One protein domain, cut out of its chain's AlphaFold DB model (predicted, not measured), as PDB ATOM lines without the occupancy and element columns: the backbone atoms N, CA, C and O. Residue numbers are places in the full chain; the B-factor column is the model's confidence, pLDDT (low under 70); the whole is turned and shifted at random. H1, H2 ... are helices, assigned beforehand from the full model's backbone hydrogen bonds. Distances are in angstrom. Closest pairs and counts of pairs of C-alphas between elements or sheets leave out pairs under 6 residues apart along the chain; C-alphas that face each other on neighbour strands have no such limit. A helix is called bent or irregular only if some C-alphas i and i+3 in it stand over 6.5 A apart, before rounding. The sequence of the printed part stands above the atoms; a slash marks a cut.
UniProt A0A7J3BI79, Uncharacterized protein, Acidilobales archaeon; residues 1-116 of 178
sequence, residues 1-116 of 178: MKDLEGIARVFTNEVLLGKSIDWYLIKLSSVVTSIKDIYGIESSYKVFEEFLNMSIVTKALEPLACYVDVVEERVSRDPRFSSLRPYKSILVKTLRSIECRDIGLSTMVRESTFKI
ATOM      1  N   MET A   1      -3.022  15.025 -29.681       55.50
ATOM      2  CA  MET A   1      -2.276  13.766 -29.923       55.50
ATOM      3  C   MET A   1      -0.778  13.889 -29.667       55.50
ATOM      4  O   MET A   1      -0.283  13.065 -28.914       55.50
ATOM      5  N   LYS A   2      -0.061  14.899 -30.200       62.50
ATOM      6  CA  LYS A   2       1.392  15.063 -29.949       62.50
ATOM      7  C   LYS A   2       1.763  15.095 -28.456       62.50
ATOM      8  O   LYS A   2       2.787  14.537 -28.076       62.50
ATOM      9  N   ASP A   3       0.901  15.661 -27.613       86.88
ATOM     10  CA  ASP A   3       1.181  15.767 -26.177       86.88
ATOM     11  C   ASP A   3       0.973  14.440 -25.430       86.88
ATOM     12  O   ASP A   3       1.722  14.133 -24.507       86.88
ATOM     13  N   LEU A   4       0.017  13.604 -25.857       93.62
ATOM     14  CA  LEU A   4      -0.242  12.306 -25.220       93.62
ATOM     15  C   LEU A   4       0.878  11.299 -25.507       93.62
ATOM     16  O   LEU A   4       1.337  10.609 -24.600       93.62
ATOM     17  N   GLU A   5       1.381  11.275 -26.745       94.81
ATOM     18  CA  GLU A   5       2.570  10.495 -27.105       94.81
ATOM     19  C   GLU A   5       3.812  10.943 -26.327       94.81
ATOM     20  O   GLU A   5       4.611  10.108 -25.898       94.81
ATOM     21  N   GLY A   6       3.960  12.253 -26.098       95.25
ATOM     22  CA  GLY A   6       5.014  12.803 -25.246       95.25
ATOM     23  C   GLY A   6       4.935  12.267 -23.816       95.25
ATOM     24  O   GLY A   6       5.922  11.729 -23.307       95.25
ATOM     25  N   ILE A   7       3.751  12.336 -23.198       96.50
ATOM     26  CA  ILE A   7       3.499  11.806 -21.848       96.50
ATOM     27  C   ILE A   7       3.783  10.300 -21.791       96.50
ATOM     28  O   ILE A   7       4.453   9.838 -20.868       96.50
ATOM     29  N   ALA A   8       3.336   9.541 -22.795       97.31
ATOM     30  CA  ALA A   8       3.585   8.107 -22.893       97.31
ATOM     31  C   ALA A   8       5.079   7.781 -22.935       97.31
ATOM     32  O   ALA A   8       5.538   6.957 -22.148       97.31
ATOM     33  N   ARG A   9       5.864   8.475 -23.764       96.31
ATOM     34  CA  ARG A   9       7.320   8.260 -23.837       96.31
ATOM     35  C   ARG A   9       8.029   8.590 -22.525       96.31
ATOM     36  O   ARG A   9       8.930   7.854 -22.119       96.31
ATOM     37  N   VAL A  10       7.637   9.680 -21.864       95.62
ATOM     38  CA  VAL A  10       8.192  10.047 -20.552       95.62
ATOM     39  C   VAL A  10       7.875   8.956 -19.536       95.62
ATOM     40  O   VAL A  10       8.798   8.420 -18.925       95.62
ATOM     41  N   PHE A  11       6.607   8.554 -19.430       97.12
ATOM     42  CA  PHE A  11       6.187   7.479 -18.537       97.12
ATOM     43  C   PHE A  11       6.989   6.196 -18.772       97.12
ATOM     44  O   PHE A  11       7.572   5.669 -17.825       97.12
ATOM     45  N   THR A  12       7.076   5.725 -20.023       96.38
ATOM     46  CA  THR A  12       7.796   4.484 -20.344       96.38
ATOM     47  C   THR A  12       9.266   4.558 -19.953       96.38
ATOM     48  O   THR A  12       9.796   3.602 -19.398       96.38
ATOM     49  N   ASN A  13       9.926   5.694 -20.186       94.50
ATOM     50  CA  ASN A  13      11.334   5.864 -19.827       94.50
ATOM     51  C   ASN A  13      11.534   5.865 -18.310       94.50
ATOM     52  O   ASN A  13      12.493   5.283 -17.808       94.50
ATOM     53  N   GLU A  14      10.631   6.506 -17.573       93.44
ATOM     54  CA  GLU A  14      10.742   6.607 -16.125       93.44
ATOM     55  C   GLU A  14      10.459   5.280 -15.420       93.44
ATOM     56  O   GLU A  14      11.154   4.948 -14.457       93.44
ATOM     57  N   VAL A  15       9.465   4.504 -15.863       93.38
ATOM     58  CA  VAL A  15       9.132   3.231 -15.199       93.38
ATOM     59  C   VAL A  15      10.204   2.164 -15.385       93.38
ATOM     60  O   VAL A  15      10.401   1.370 -14.472       93.38
ATOM     61  N   LEU A  16      10.978   2.210 -16.476       87.12
ATOM     62  CA  LEU A  16      12.131   1.323 -16.690       87.12
ATOM     63  C   LEU A  16      13.231   1.486 -15.626       87.12
ATOM     64  O   LEU A  16      14.015   0.564 -15.404       87.12
ATOM     65  N   LEU A  17      13.304   2.648 -14.972       87.06
ATOM     66  CA  LEU A  17      14.296   2.925 -13.928       87.06
ATOM     67  C   LEU A  17      13.869   2.398 -12.553       87.06
ATOM     68  O   LEU A  17      14.707   2.219 -11.667       87.06
ATOM     69  N   GLY A  18      12.571   2.172 -12.355       82.25
ATOM     70  CA  GLY A  18      12.023   1.725 -11.085       82.25
ATOM     71  C   GLY A  18      11.850   0.218 -11.015       82.25
ATOM     72  O   GLY A  18      11.552  -0.445 -11.999       82.25
ATOM     73  N   LYS A  19      11.995  -0.329  -9.807       85.06
ATOM     74  CA  LYS A  19      11.821  -1.764  -9.535       85.06
ATOM     75  C   LYS A  19      10.806  -2.033  -8.427       85.06
ATOM     76  O   LYS A  19      10.953  -2.997  -7.681       85.06
ATOM     77  N   SER A  20       9.811  -1.165  -8.259       92.38
ATOM     78  CA  SER A  20       8.766  -1.348  -7.248       92.38
ATOM     79  C   SER A  20       7.386  -0.989  -7.773       92.38
ATOM     80  O   SER A  20       7.248  -0.112  -8.626       92.38
ATOM     81  N   ILE A  21       6.358  -1.629  -7.215       94.06
ATOM     82  CA  ILE A  21       4.951  -1.320  -7.524       94.06
ATOM     83  C   ILE A  21       4.660   0.160  -7.244       94.06
ATOM     84  O   ILE A  21       4.038   0.842  -8.053       94.06
ATOM     85  N   ASP A  22       5.179   0.686  -6.131       93.69
ATOM     86  CA  ASP A  22       5.016   2.095  -5.767       93.69
ATOM     87  C   ASP A  22       5.571   3.040  -6.829       93.69
ATOM     88  O   ASP A  22       4.939   4.050  -7.123       93.69
ATOM     89  N   TRP A  23       6.721   2.721  -7.429       94.56
ATOM     90  CA  TRP A  23       7.289   3.553  -8.487       94.56
ATOM     91  C   TRP A  23       6.320   3.692  -9.660       94.56
ATOM     92  O   TRP A  23       6.014   4.806 -10.080       94.56
ATOM     93  N   TYR A  24       5.770   2.571 -10.124       96.25
ATOM     94  CA  TYR A  24       4.775   2.552 -11.191       96.25
ATOM     95  C   TYR A  24       3.536   3.382 -10.843       96.25
ATOM     96  O   TYR A  24       3.105   4.212 -11.645       96.25
ATOM     97  N   LEU A  25       2.984   3.207  -9.641       96.88
ATOM     98  CA  LEU A  25       1.786   3.932  -9.207       96.88
ATOM     99  C   LEU A  25       2.037   5.434  -9.030       96.88
ATOM    100  O   LEU A  25       1.174   6.245  -9.369       96.88
ATOM    101  N   ILE A  26       3.223   5.832  -8.566       96.00
ATOM    102  CA  ILE A  26       3.625   7.245  -8.510       96.00
ATOM    103  C   ILE A  26       3.673   7.827  -9.926       96.00
ATOM    104  O   ILE A  26       3.128   8.908 -10.161       96.00
ATOM    105  N   LYS A  27       4.274   7.113 -10.884       97.00
ATOM    106  CA  LYS A  27       4.361   7.592 -12.271       97.00
ATOM    107  C   LYS A  27       2.996   7.664 -12.950       97.00
ATOM    108  O   LYS A  27       2.695   8.674 -13.576       97.00
ATOM    109  N   LEU A  28       2.124   6.681 -12.735       97.94
ATOM    110  CA  LEU A  28       0.734   6.741 -13.199       97.94
ATOM    111  C   LEU A  28      -0.041   7.906 -12.562       97.94
ATOM    112  O   LEU A  28      -0.792   8.591 -13.252       97.94
ATOM    113  N   SER A  29       0.173   8.182 -11.271       97.12
ATOM    114  CA  SER A  29      -0.433   9.342 -10.596       97.12
ATOM    115  C   SER A  29       0.020  10.658 -11.223       97.12
ATOM    116  O   SER A  29      -0.802  11.549 -11.432       97.12
ATOM    117  N   SER A  30       1.309  10.766 -11.561       96.62
ATOM    118  CA  SER A  30       1.861  11.927 -12.262       96.62
ATOM    119  C   SER A  30       1.239  12.101 -13.647       96.62
ATOM    120  O   SER A  30       0.867  13.215 -14.003       96.62
ATOM    121  N   VAL A  31       1.071  11.010 -14.404       97.69
ATOM    122  CA  VAL A  31       0.414  11.029 -15.721       97.69
ATOM    123  C   VAL A  31      -1.019  11.539 -15.615       97.69
ATOM    124  O   VAL A  31      -1.416  12.396 -16.400       97.69
ATOM    125  N   VAL A  32      -1.791  11.057 -14.636       97.50
ATOM    126  CA  VAL A  32      -3.163  11.533 -14.409       97.50
ATOM    127  C   VAL A  32      -3.190  13.038 -14.153       97.50
ATOM    128  O   VAL A  32      -4.044  13.728 -14.708       97.50
ATOM    129  N   THR A  33      -2.264  13.558 -13.344       95.56
ATOM    130  CA  THR A  33      -2.150  15.003 -13.107       95.56
ATOM    131  C   THR A  33      -1.834  15.747 -14.404       95.56
ATOM    132  O   THR A  33      -2.583  16.644 -14.771       95.56
ATOM    133  N   SER A  34      -0.827  15.313 -15.169       95.38
ATOM    134  CA  SER A  34      -0.484  15.942 -16.452       95.38
ATOM    135  C   SER A  34      -1.639  15.918 -17.457       95.38
ATOM    136  O   SER A  34      -1.873  16.896 -18.162       95.38
ATOM    137  N   ILE A  35      -2.400  14.821 -17.516       96.44
ATOM    138  CA  ILE A  35      -3.583  14.723 -18.374       96.44
ATOM    139  C   ILE A  35      -4.661  15.714 -17.926       96.44
ATOM    140  O   ILE A  35      -5.258  16.372 -18.774       96.44
ATOM    141  N   LYS A  36      -4.914  15.846 -16.620       95.25
ATOM    142  CA  LYS A  36      -5.876  16.831 -16.101       95.25
ATOM    143  C   LYS A  36      -5.455  18.260 -16.426       95.25
ATOM    144  O   LYS A  36      -6.311  19.047 -16.814       95.25
ATOM    145  N   ASP A  37      -4.168  18.562 -16.301       94.56
ATOM    146  CA  ASP A  37      -3.634  19.901 -16.550       94.56
ATOM    147  C   ASP A  37      -3.754  20.296 -18.030       94.56
ATOM    148  O   ASP A  37      -4.064  21.444 -18.340       94.56
ATOM    149  N   ILE A  38      -3.551  19.347 -18.950       94.62
ATOM    150  CA  ILE A  38      -3.564  19.608 -20.400       94.62
ATOM    151  C   ILE A  38      -4.975  19.507 -20.998       94.62
ATOM    152  O   ILE A  38      -5.353  20.325 -21.834       94.62
ATOM    153  N   TYR A  39      -5.753  18.497 -20.601       93.75
ATOM    154  CA  TYR A  39      -7.025  18.139 -21.246       93.75
ATOM    155  C   TYR A  39      -8.264  18.465 -20.397       93.75
ATOM    156  O   TYR A  39      -9.392  18.293 -20.862       93.75
ATOM    157  N   GLY A  40      -8.072  18.926 -19.159       93.50
ATOM    158  CA  GLY A  40      -9.146  19.215 -18.217       93.50
ATOM    159  C   GLY A  40      -9.690  17.977 -17.496       93.50
ATOM    160  O   GLY A  40      -9.490  16.826 -17.897       93.50
ATOM    161  N   ILE A  41     -10.411  18.220 -16.399       93.38
ATOM    162  CA  ILE A  41     -10.938  17.166 -15.518       93.38
ATOM    163  C   ILE A  41     -11.970  16.296 -16.248       93.38
ATOM    164  O   ILE A  41     -11.910  15.073 -16.137       93.38
ATOM    165  N   GLU A  42     -12.867  16.903 -17.028       93.44
ATOM    166  CA  GLU A  42     -13.976  16.210 -17.701       93.44
ATOM    167  C   GLU A  42     -13.490  15.165 -18.717       93.44
ATOM    168  O   GLU A  42     -13.993  14.043 -18.754       93.44
ATOM    169  N   SER A  43     -12.452  15.496 -19.490       94.44
ATOM    170  CA  SER A  43     -11.893  14.606 -20.517       94.44
ATOM    171  C   SER A  43     -10.867  13.615 -19.965       94.44
ATOM    172  O   SER A  43     -10.559  12.615 -20.617       94.44
ATOM    173  N   SER A  44     -10.332  13.870 -18.767       95.88
ATOM    174  CA  SER A  44      -9.172  13.147 -18.233       95.88
ATOM    175  C   SER A  44      -9.362  11.631 -18.147       95.88
ATOM    176  O   SER A  44      -8.412  10.892 -18.381       95.88
ATOM    177  N   TYR A  45     -10.572  11.150 -17.842       97.31
ATOM    178  CA  TYR A  45     -10.857   9.713 -17.753       97.31
ATOM    179  C   TYR A  45     -10.684   9.014 -19.099       97.31
ATOM    180  O   TYR A  45      -9.968   8.019 -19.195       97.31
ATOM    181  N   LYS A  46     -11.279   9.582 -20.153       97.31
ATOM    182  CA  LYS A  46     -11.200   9.042 -21.513       97.31
ATOM    183  C   LYS A  46      -9.776   9.123 -22.068       97.31
ATOM    184  O   LYS A  46      -9.302   8.171 -22.675       97.31
ATOM    185  N   VAL A  47      -9.078  10.230 -21.812       97.56
ATOM    186  CA  VAL A  47      -7.683  10.408 -22.252       97.56
ATOM    187  C   VAL A  47      -6.737   9.461 -21.503       97.56
ATOM    188  O   VAL A  47      -5.797   8.938 -22.095       97.56
ATOM    189  N   PHE A  48      -6.983   9.189 -20.217       98.25
ATOM    190  CA  PHE A  48      -6.201   8.203 -19.470       98.25
ATOM    191  C   PHE A  48      -6.457   6.770 -19.958       98.25
ATOM    192  O   PHE A  48      -5.519   5.983 -20.046       98.25
ATOM    193  N   GLU A  49      -7.693   6.430 -20.333       98.19
ATOM    194  CA  GLU A  49      -7.993   5.151 -20.990       98.19
ATOM    195  C   GLU A  49      -7.264   5.022 -22.338       98.19
ATOM    196  O   GLU A  49      -6.651   3.988 -22.607       98.19
ATOM    197  N   GLU A  50      -7.257   6.077 -23.160       97.75
ATOM    198  CA  GLU A  50      -6.493   6.114 -24.414       97.75
ATOM    199  C   GLU A  50      -4.992   5.910 -24.164       97.75
ATOM    200  O   GLU A  50      -4.373   5.066 -24.810       97.75
ATOM    201  N   PHE A  51      -4.431   6.604 -23.168       98.25
ATOM    202  CA  PHE A  51      -3.040   6.455 -22.737       98.25
ATOM    203  C   PHE A  51      -2.691   5.008 -22.356       98.25
ATOM    204  O   PHE A  51      -1.677   4.481 -22.813       98.25
ATOM    205  N   LEU A  52      -3.523   4.347 -21.544       98.25
ATOM    206  CA  LEU A  52      -3.275   2.973 -21.088       98.25
ATOM    207  C   LEU A  52      -3.307   1.945 -22.234       98.25
ATOM    208  O   LEU A  52      -2.622   0.922 -22.165       98.25
ATOM    209  N   ASN A  53      -4.077   2.231 -23.287       97.12
ATOM    210  CA  ASN A  53      -4.217   1.378 -24.469       97.12
ATOM    211  C   ASN A  53      -3.136   1.625 -25.537       97.12
ATOM    212  O   ASN A  53      -3.108   0.938 -26.560       97.12
ATOM    213  N   MET A  54      -2.234   2.588 -25.331       97.56
ATOM    214  CA  MET A  54      -1.099   2.788 -26.230       97.56
ATOM    215  C   MET A  54      -0.118   1.620 -26.107       97.56
ATOM    216  O   MET A  54       0.363   1.330 -25.015       97.56
ATOM    217  N   SER A  55       0.273   1.018 -27.235       96.50
ATOM    218  CA  SER A  55       1.140  -0.174 -27.269       96.50
ATOM    219  C   SER A  55       2.425  -0.040 -26.439       96.50
ATOM    220  O   SER A  55       2.824  -0.979 -25.751       96.50
ATOM    221  N   ILE A  56       3.054   1.140 -26.453       96.62
ATOM    222  CA  ILE A  56       4.261   1.429 -25.666       96.62
ATOM    223  C   ILE A  56       3.997   1.430 -24.154       96.62
ATOM    224  O   ILE A  56       4.831   0.949 -23.389       96.62
ATOM    225  N   VAL A  57       2.833   1.924 -23.722       97.81
ATOM    226  CA  VAL A  57       2.425   1.980 -22.313       97.81
ATOM    227  C   VAL A  57       2.018   0.592 -21.847       97.81
ATOM    228  O   VAL A  57       2.506   0.133 -20.818       97.81
ATOM    229  N   THR A  58       1.202  -0.108 -22.636       96.75
ATOM    230  CA  THR A  58       0.784  -1.489 -22.374       96.75
ATOM    231  C   THR A  58       1.998  -2.392 -22.146       96.75
ATOM    232  O   THR A  58       2.075  -3.071 -21.125       96.75
ATOM    233  N   LYS A  59       3.003  -2.313 -23.029       95.81
ATOM    234  CA  LYS A  59       4.256  -3.065 -22.893       95.81
ATOM    235  C   LYS A  59       5.045  -2.684 -21.638       95.81
ATOM    236  O   LYS A  59       5.591  -3.543 -20.955       95.81
ATOM    237  N   ALA A  60       5.106  -1.394 -21.310       96.06
ATOM    238  CA  ALA A  60       5.791  -0.934 -20.103       96.06
ATOM    239  C   ALA A  60       5.091  -1.388 -18.808       96.06
ATOM    240  O   ALA A  60       5.750  -1.503 -17.775       96.06
ATOM    241  N   LEU A  61       3.782  -1.658 -18.866       97.00
ATOM    242  CA  LEU A  61       2.958  -2.128 -17.751       97.00
ATOM    243  C   LEU A  61       2.953  -3.656 -17.567       97.00
ATOM    244  O   LEU A  61       2.463  -4.101 -16.530       97.00
ATOM    245  N   GLU A  62       3.522  -4.451 -18.484       95.94
ATOM    246  CA  GLU A  62       3.608  -5.924 -18.359       95.94
ATOM    247  C   GLU A  62       4.137  -6.397 -16.985       95.94
ATOM    248  O   GLU A  62       3.552  -7.325 -16.420       95.94
ATOM    249  N   PRO A  63       5.165  -5.759 -16.380       95.19
ATOM    250  CA  PRO A  63       5.604  -6.087 -15.023       95.19
ATOM    251  C   PRO A  63       4.557  -5.832 -13.944       95.19
ATOM    252  O   PRO A  63       4.421  -6.604 -12.999       95.19
ATOM    253  N   LEU A  64       3.823  -4.724 -14.062       96.31
ATOM    254  CA  LEU A  64       2.819  -4.324 -13.082       96.31
ATOM    255  C   LEU A  64       1.577  -5.220 -13.162       96.31
ATOM    256  O   LEU A  64       0.922  -5.451 -12.146       96.31
ATOM    257  N   ALA A  65       1.284  -5.761 -14.349       96.81
ATOM    258  CA  ALA A  65       0.182  -6.690 -14.582       96.81
ATOM    259  C   ALA A  65       0.310  -7.992 -13.769       96.81
ATOM    260  O   ALA A  65      -0.701  -8.618 -13.471       96.81
ATOM    261  N   CYS A  66       1.509  -8.371 -13.314       95.19
ATOM    262  CA  CYS A  66       1.688  -9.502 -12.391       95.19
ATOM    263  C   CYS A  66       1.124  -9.238 -10.980       95.19
ATOM    264  O   CYS A  66       0.993 -10.169 -10.190       95.19
ATOM    265  N   TYR A  67       0.807  -7.984 -10.642       96.38
ATOM    266  CA  TYR A  67       0.484  -7.550  -9.281       96.38
ATOM    267  C   TYR A  67      -0.863  -6.811  -9.207       96.38
ATOM    268  O   TYR A  67      -1.025  -5.905  -8.386       96.38
ATOM    269  N   VAL A  68      -1.833  -7.172 -10.059       96.94
ATOM    270  CA  VAL A  68      -3.134  -6.479 -10.169       96.94
ATOM    271  C   VAL A  68      -3.829  -6.310  -8.820       96.94
ATOM    272  O   VAL A  68      -4.255  -5.203  -8.497       96.94
ATOM    273  N   ASP A  69      -3.920  -7.372  -8.019       96.19
ATOM    274  CA  ASP A  69      -4.635  -7.328  -6.738       96.19
ATOM    275  C   ASP A  69      -3.944  -6.379  -5.742       96.19
ATOM    276  O   ASP A  69      -4.600  -5.605  -5.043       96.19
ATOM    277  N   VAL A  70      -2.604  -6.356  -5.746       95.62
ATOM    278  CA  VAL A  70      -1.801  -5.434  -4.925       95.62
ATOM    279  C   VAL A  70      -1.997  -3.989  -5.384       95.62
ATOM    280  O   VAL A  70      -2.110  -3.082  -4.557       95.62
ATOM    281  N   VAL A  71      -2.054  -3.757  -6.698       97.00
ATOM    282  CA  VAL A  71      -2.346  -2.438  -7.277       97.00
ATOM    283  C   VAL A  71      -3.738  -1.969  -6.868       97.00
ATOM    284  O   VAL A  71      -3.891  -0.838  -6.401       97.00
ATOM    285  N   GLU A  72      -4.745  -2.829  -7.001       97.62
ATOM    286  CA  GLU A  72      -6.126  -2.521  -6.640       97.62
ATOM    287  C   GLU A  72      -6.255  -2.155  -5.154       97.62
ATOM    288  O   GLU A  72      -6.878  -1.136  -4.809       97.62
ATOM    289  N   GLU A  73      -5.628  -2.941  -4.279       96.44
ATOM    290  CA  GLU A  73      -5.591  -2.684  -2.842       96.44
ATOM    291  C   GLU A  73      -4.885  -1.358  -2.530       96.44
ATOM    292  O   GLU A  73      -5.447  -0.510  -1.822       96.44
ATOM    293  N   ARG A  74      -3.683  -1.136  -3.083       95.19
ATOM    294  CA  ARG A  74      -2.893   0.075  -2.813       95.19
ATOM    295  C   ARG A  74      -3.576   1.338  -3.285       95.19
ATOM    296  O   ARG A  74      -3.659   2.288  -2.511       95.19
ATOM    297  N   VAL A  75      -4.092   1.361  -4.510       97.31
ATOM    298  CA  VAL A  75      -4.794   2.541  -5.035       97.31
ATOM    299  C   VAL A  75      -6.015   2.868  -4.166       97.31
ATOM    300  O   VAL A  75      -6.308   4.038  -3.918       97.31
ATOM    301  N   SER A  76      -6.701   1.846  -3.645       96.31
ATOM    302  CA  SER A  76      -7.879   2.035  -2.791       96.31
ATOM    303  C   SER A  76      -7.532   2.566  -1.397       96.31
ATOM    304  O   SER A  76      -8.232   3.445  -0.893       96.31
ATOM    305  N   ARG A  77      -6.476   2.040  -0.762       95.12
ATOM    306  CA  ARG A  77      -6.178   2.302   0.658       95.12
ATOM    307  C   ARG A  77      -5.147   3.401   0.890       95.12
ATOM    308  O   ARG A  77      -5.282   4.166   1.841       95.12
ATOM    309  N   ASP A  78      -4.127   3.500   0.044       94.06
ATOM    310  CA  ASP A  78      -3.021   4.426   0.262       94.06
ATOM    311  C   ASP A  78      -3.442   5.869  -0.091       94.06
ATOM    312  O   ASP A  78      -3.958   6.115  -1.190       94.06
ATOM    313  N   PRO A  79      -3.274   6.853   0.811       93.06
ATOM    314  CA  PRO A  79      -3.598   8.250   0.525       93.06
ATOM    315  C   PRO A  79      -2.726   8.864  -0.581       93.06
ATOM    316  O   PRO A  79      -3.187   9.781  -1.271       93.06
ATOM    317  N   ARG A  80      -1.510   8.342  -0.808       92.31
ATOM    318  CA  ARG A  80      -0.577   8.833  -1.842       92.31
ATOM    319  C   ARG A  80      -1.132   8.680  -3.257       92.31
ATOM    320  O   ARG A  80      -0.779   9.457  -4.135       92.31
ATOM    321  N   PHE A  81      -2.027   7.714  -3.464       95.50
ATOM    322  CA  PHE A  81      -2.627   7.403  -4.765       95.50
ATOM    323  C   PHE A  81      -4.071   7.904  -4.888       95.50
ATOM    324  O   PHE A  81      -4.839   7.414  -5.714       95.50
ATOM    325  N   SER A  82      -4.457   8.899  -4.083       94.19
ATOM    326  CA  SER A  82      -5.796   9.503  -4.128       94.19
ATOM    327  C   SER A  82      -6.175  10.030  -5.518       94.19
ATOM    328  O   SER A  82      -7.327   9.877  -5.923       94.19
ATOM    329  N   SER A  83      -5.216  10.562  -6.284       94.31
ATOM    330  CA  SER A  83      -5.440  11.040  -7.654       94.31
ATOM    331  C   SER A  83      -5.762   9.921  -8.653       94.31
ATOM    332  O   SER A  83      -6.484  10.184  -9.614       94.31
ATOM    333  N   LEU A  84      -5.289   8.691  -8.413       96.75
ATOM    334  CA  LEU A  84      -5.551   7.509  -9.245       96.75
ATOM    335  C   LEU A  84      -6.884   6.827  -8.936       96.75
ATOM    336  O   LEU A  84      -7.394   6.099  -9.785       96.75
ATOM    337  N   ARG A  85      -7.471   7.047  -7.753       96.56
ATOM    338  CA  ARG A  85      -8.711   6.366  -7.330       96.56
ATOM    339  C   ARG A  85      -9.859   6.461  -8.341       96.56
ATOM    340  O   ARG A  85     -10.455   5.416  -8.600       96.56
ATOM    341  N   PRO A  86     -10.153   7.625  -8.959       97.19
ATOM    342  CA  PRO A  86     -11.211   7.720  -9.969       97.19
ATOM    343  C   PRO A  86     -10.951   6.858 -11.213       97.19
ATOM    344  O   PRO A  86     -11.888   6.462 -11.891       97.19
ATOM    345  N   TYR A  87      -9.685   6.541 -11.491       98.06
ATOM    346  CA  TYR A  87      -9.229   5.786 -12.661       98.06
ATOM    347  C   TYR A  87      -8.927   4.320 -12.324       98.06
ATOM    348  O   TYR A  87      -8.494   3.558 -13.187       98.06
ATOM    349  N   LYS A  88      -9.137   3.904 -11.069       97.81
ATOM    350  CA  LYS A  88      -8.798   2.559 -10.590       97.81
ATOM    351  C   LYS A  88      -9.456   1.471 -11.438       97.81
ATOM    352  O   LYS A  88      -8.803   0.488 -11.766       97.81
ATOM    353  N   SER A  89     -10.728   1.649 -11.792       97.94
ATOM    354  CA  SER A  89     -11.502   0.675 -12.571       97.94
ATOM    355  C   SER A  89     -10.861   0.384 -13.929       97.94
ATOM    356  O   SER A  89     -10.643  -0.781 -14.255       97.94
ATOM    357  N   ILE A  90     -10.514   1.421 -14.699       98.19
ATOM    358  CA  ILE A  90      -9.857   1.263 -16.005       98.19
ATOM    359  C   ILE A  90      -8.425   0.772 -15.867       98.19
ATOM    360  O   ILE A  90      -8.035  -0.113 -16.617       98.19
ATOM    361  N   LEU A  91      -7.675   1.237 -14.864       98.19
ATOM    362  CA  LEU A  91      -6.327   0.734 -14.610       98.19
ATOM    363  C   LEU A  91      -6.337  -0.776 -14.334       98.19
ATOM    364  O   LEU A  91      -5.618  -1.525 -14.986       98.19
ATOM    365  N   VAL A  92      -7.174  -1.234 -13.400       98.19
ATOM    366  CA  VAL A  92      -7.286  -2.657 -13.046       98.19
ATOM    367  C   VAL A  92      -7.780  -3.473 -14.239       98.19
ATOM    368  O   VAL A  92      -7.220  -4.530 -14.522       98.19
ATOM    369  N   LYS A  93      -8.786  -2.981 -14.972       98.19
ATOM    370  CA  LYS A  93      -9.285  -3.636 -16.189       98.19
ATOM    371  C   LYS A  93      -8.174  -3.803 -17.229       98.19
ATOM    372  O   LYS A  93      -8.005  -4.905 -17.744       98.19
ATOM    373  N   THR A  94      -7.408  -2.748 -17.507       98.06
ATOM    374  CA  THR A  94      -6.301  -2.807 -18.465       98.06
ATOM    375  C   THR A  94      -5.213  -3.761 -17.985       98.06
ATOM    376  O   THR A  94      -4.815  -4.637 -18.745       98.06
ATOM    377  N   LEU A  95      -4.782  -3.681 -16.722       97.94
ATOM    378  CA  LEU A  95      -3.751  -4.580 -16.190       97.94
ATOM    379  C   LEU A  95      -4.164  -6.058 -16.253       97.94
ATOM    380  O   LEU A  95      -3.332  -6.892 -16.585       97.94
ATOM    381  N   ARG A  96      -5.443  -6.386 -16.015       97.88
ATOM    382  CA  ARG A  96      -5.965  -7.761 -16.171       97.88
ATOM    383  C   ARG A  96      -5.973  -8.250 -17.621       97.88
ATOM    384  O   ARG A  96      -5.992  -9.454 -17.843       97.88
ATOM    385  N   SER A  97      -6.014  -7.338 -18.592       97.62
ATOM    386  CA  SER A  97      -6.002  -7.680 -20.022       97.62
ATOM    387  C   SER A  97      -4.595  -7.834 -20.608       97.62
ATOM    388  O   SER A  97      -4.455  -8.318 -21.727       97.62
ATOM    389  N   ILE A  98      -3.564  -7.414 -19.870       97.38
ATOM    390  CA  ILE A  98      -2.165  -7.471 -20.297       97.38
ATOM    391  C   ILE A  98      -1.573  -8.832 -19.931       97.38
ATOM    392  O   ILE A  98      -1.727  -9.302 -18.805       97.38
ATOM    393  N   GLU A  99      -0.852  -9.447 -20.871       95.19
ATOM    394  CA  GLU A  99      -0.030 -10.619 -20.571       95.19
ATOM    395  C   GLU A  99       1.092 -10.219 -19.608       95.19
ATOM    396  O   GLU A  99       1.896  -9.324 -19.877       95.19
ATOM    397  N   CYS A 100       1.118 -10.860 -18.447       93.19
ATOM    398  CA  CYS A 100       2.000 -10.461 -17.370       93.19
ATOM    399  C   CYS A 100       3.431 -10.975 -17.605       93.19
ATOM    400  O   CYS A 100       3.630 -12.127 -18.001       93.19
ATOM    401  N   ARG A 101       4.441 -10.144 -17.317       91.38
ATOM    402  CA  ARG A 101       5.858 -10.529 -17.394       91.38
ATOM    403  C   ARG A 101       6.571 -10.192 -16.094       91.38
ATOM    404  O   ARG A 101       6.985  -9.051 -15.888       91.38
ATOM    405  N   ASP A 102       6.740 -11.192 -15.237       85.75
ATOM    406  CA  ASP A 102       7.334 -10.962 -13.926       85.75
ATOM    407  C   ASP A 102       8.843 -10.722 -14.034       85.75
ATOM    408  O   ASP A 102       9.598 -11.521 -14.590       85.75
ATOM    409  N   ILE A 103       9.273  -9.592 -13.482       83.62
ATOM    410  CA  ILE A 103      10.679  -9.194 -13.353       83.62
ATOM    411  C   ILE A 103      11.085  -9.042 -11.879       83.62
ATOM    412  O   ILE A 103      12.163  -8.516 -11.594       83.62
ATOM    413  N   GLY A 104      10.223  -9.459 -10.943       82.00
ATOM    414  CA  GLY A 104      10.441  -9.351  -9.502       82.00
ATOM    415  C   GLY A 104      10.305  -7.918  -8.990       82.00
ATOM    416  O   GLY A 104      11.258  -7.359  -8.441       82.00
ATOM    417  N   LEU A 105       9.134  -7.296  -9.175       83.88
ATOM    418  CA  LEU A 105       8.885  -5.963  -8.623       83.88
ATOM    419  C   LEU A 105       8.835  -6.020  -7.093       83.88
ATOM    420  O   LEU A 105       8.086  -6.788  -6.493       83.88
ATOM    421  N   SER A 106       9.596  -5.140  -6.446       80.38
ATOM    422  CA  SER A 106       9.541  -4.988  -4.999       80.38
ATOM    423  C   SER A 106       8.180  -4.439  -4.574       80.38
ATOM    424  O   SER A 106       7.729  -3.378  -5.025       80.38
ATOM    425  N   THR A 107       7.535  -5.148  -3.654       71.19
ATOM    426  CA  THR A 107       6.339  -4.669  -2.959       71.19
ATOM    427  C   THR A 107       6.704  -3.719  -1.820       71.19
ATOM    428  O   THR A 107       5.830  -3.003  -1.335       71.19
ATOM    429  N   MET A 108       7.970  -3.645  -1.392       61.53
ATOM    430  CA  MET A 108       8.364  -2.752  -0.306       61.53
ATOM    431  C   MET A 108       8.197  -1.290  -0.722       61.53
ATOM    432  O   MET A 108       8.766  -0.818  -1.709       61.53
ATOM    433  N   VAL A 109       7.409  -0.566   0.071       59.19
ATOM    434  CA  VAL A 109       7.379   0.894   0.050       59.19
ATOM    435  C   VAL A 109       8.768   1.355   0.474       59.19
ATOM    436  O   VAL A 109       9.223   0.997   1.559       59.19
ATOM    437  N   ARG A 110       9.465   2.119  -0.374       55.59
ATOM    438  CA  ARG A 110      10.722   2.754   0.036       55.59
ATOM    439  C   ARG A 110      10.409   3.616   1.255       55.59
ATOM    440  O   ARG A 110       9.533   4.476   1.178       55.59
ATOM    441  N   GLU A 111      11.090   3.358   2.367       56.50
ATOM    442  CA  GLU A 111      10.933   4.173   3.567       56.50
ATOM    443  C   GLU A 111      11.176   5.647   3.229       56.50
ATOM    444  O   GLU A 111      11.949   5.975   2.324       56.50
ATOM    445  N   SER A 112      10.467   6.544   3.917       52.97
ATOM    446  CA  SER A 112      10.636   7.978   3.701       52.97
ATOM    447  C   SER A 112      12.106   8.361   3.863       52.97
ATOM    448  O   SER A 112      12.801   7.820   4.723       52.97
ATOM    449  N   THR A 113      12.582   9.310   3.053       58.00
ATOM    450  CA  THR A 113      13.979   9.770   3.104       58.00
ATOM    451  C   THR A 113      14.383  10.174   4.519       58.00
ATOM    452  O   THR A 113      15.471   9.825   4.937       58.00
ATOM    453  N   PHE A 114      13.465  10.758   5.295       51.34
ATOM    454  CA  PHE A 114      13.657  11.068   6.713       51.34
ATOM    455  C   PHE A 114      13.975   9.835   7.578       51.34
ATOM    456  O   PHE A 114      14.903   9.867   8.371       51.34
ATOM    457  N   LYS A 115      13.266   8.711   7.399       55.94
ATOM    458  CA  LYS A 115      13.564   7.464   8.127       55.94
ATOM    459  C   LYS A 115      14.869   6.823   7.665       55.94
ATOM    460  O   LYS A 115      15.588   6.236   8.469       55.94
ATOM    461  N   ILE A 116      15.184   6.945   6.377       56.03
ATOM    462  CA  ILE A 116      16.459   6.478   5.829       56.03
ATOM    463  C   ILE A 116      17.597   7.321   6.408       56.03
ATOM    464  O   ILE A 116      18.575   6.747   6.869       56.03
TER     465      ILE A 116
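Overview. This is residues 1 to 116 of the 178 residues of an uncharacterized protein of Acidilobales archaeon (UniProt A0A7J3BI79). Two helical hairpins, H1 with H2a and H4 with H5, are joined by H2b and H3, which pack on both; residues 111 to 116 stick out. The printed part, 116 residues with six named helices in order H1 to H6, is all helix. It is compact, with radius of gyration of the C-alphas 13.5 A and spans 39 by 32 by 24 A.

Arrangement. H1, residues 2 to 15, and arm H2a, residues 21 to 38, touch as a hairpin, closest at C-alphas Val 15 and Tyr 24, 6.0 A. H2, one helix by its hydrogen bonds, is bent: C-alphas 38 and 41 are 9.2 A apart. Arm H2b, residues 41 to 52, touches H5, residues 85 to 97. H3, residues 55 to 65, touches H1. H4, residues 68 to 77, and H5 form a hairpin at a shallow tilt of 5 degrees. Every O i to N i+4 pair is within hydrogen-bond range in H1, H2a and H4; 6 of 8 in H2b, 5 of 7 in H3, 7 of 9 in H5.

Along the chain. H1 begins at C-alpha 2 (1.392, 15.063, -29.949). H2a is 26.0 A long. H6, residues 113 to 116, ends at (16.459, 6.478, 5.829).

Size, cuts and confidence. The printed part has no cut. The link H5 to H6 is long. Residues 1 to 2 and 108 to 116 have pLDDT under 70.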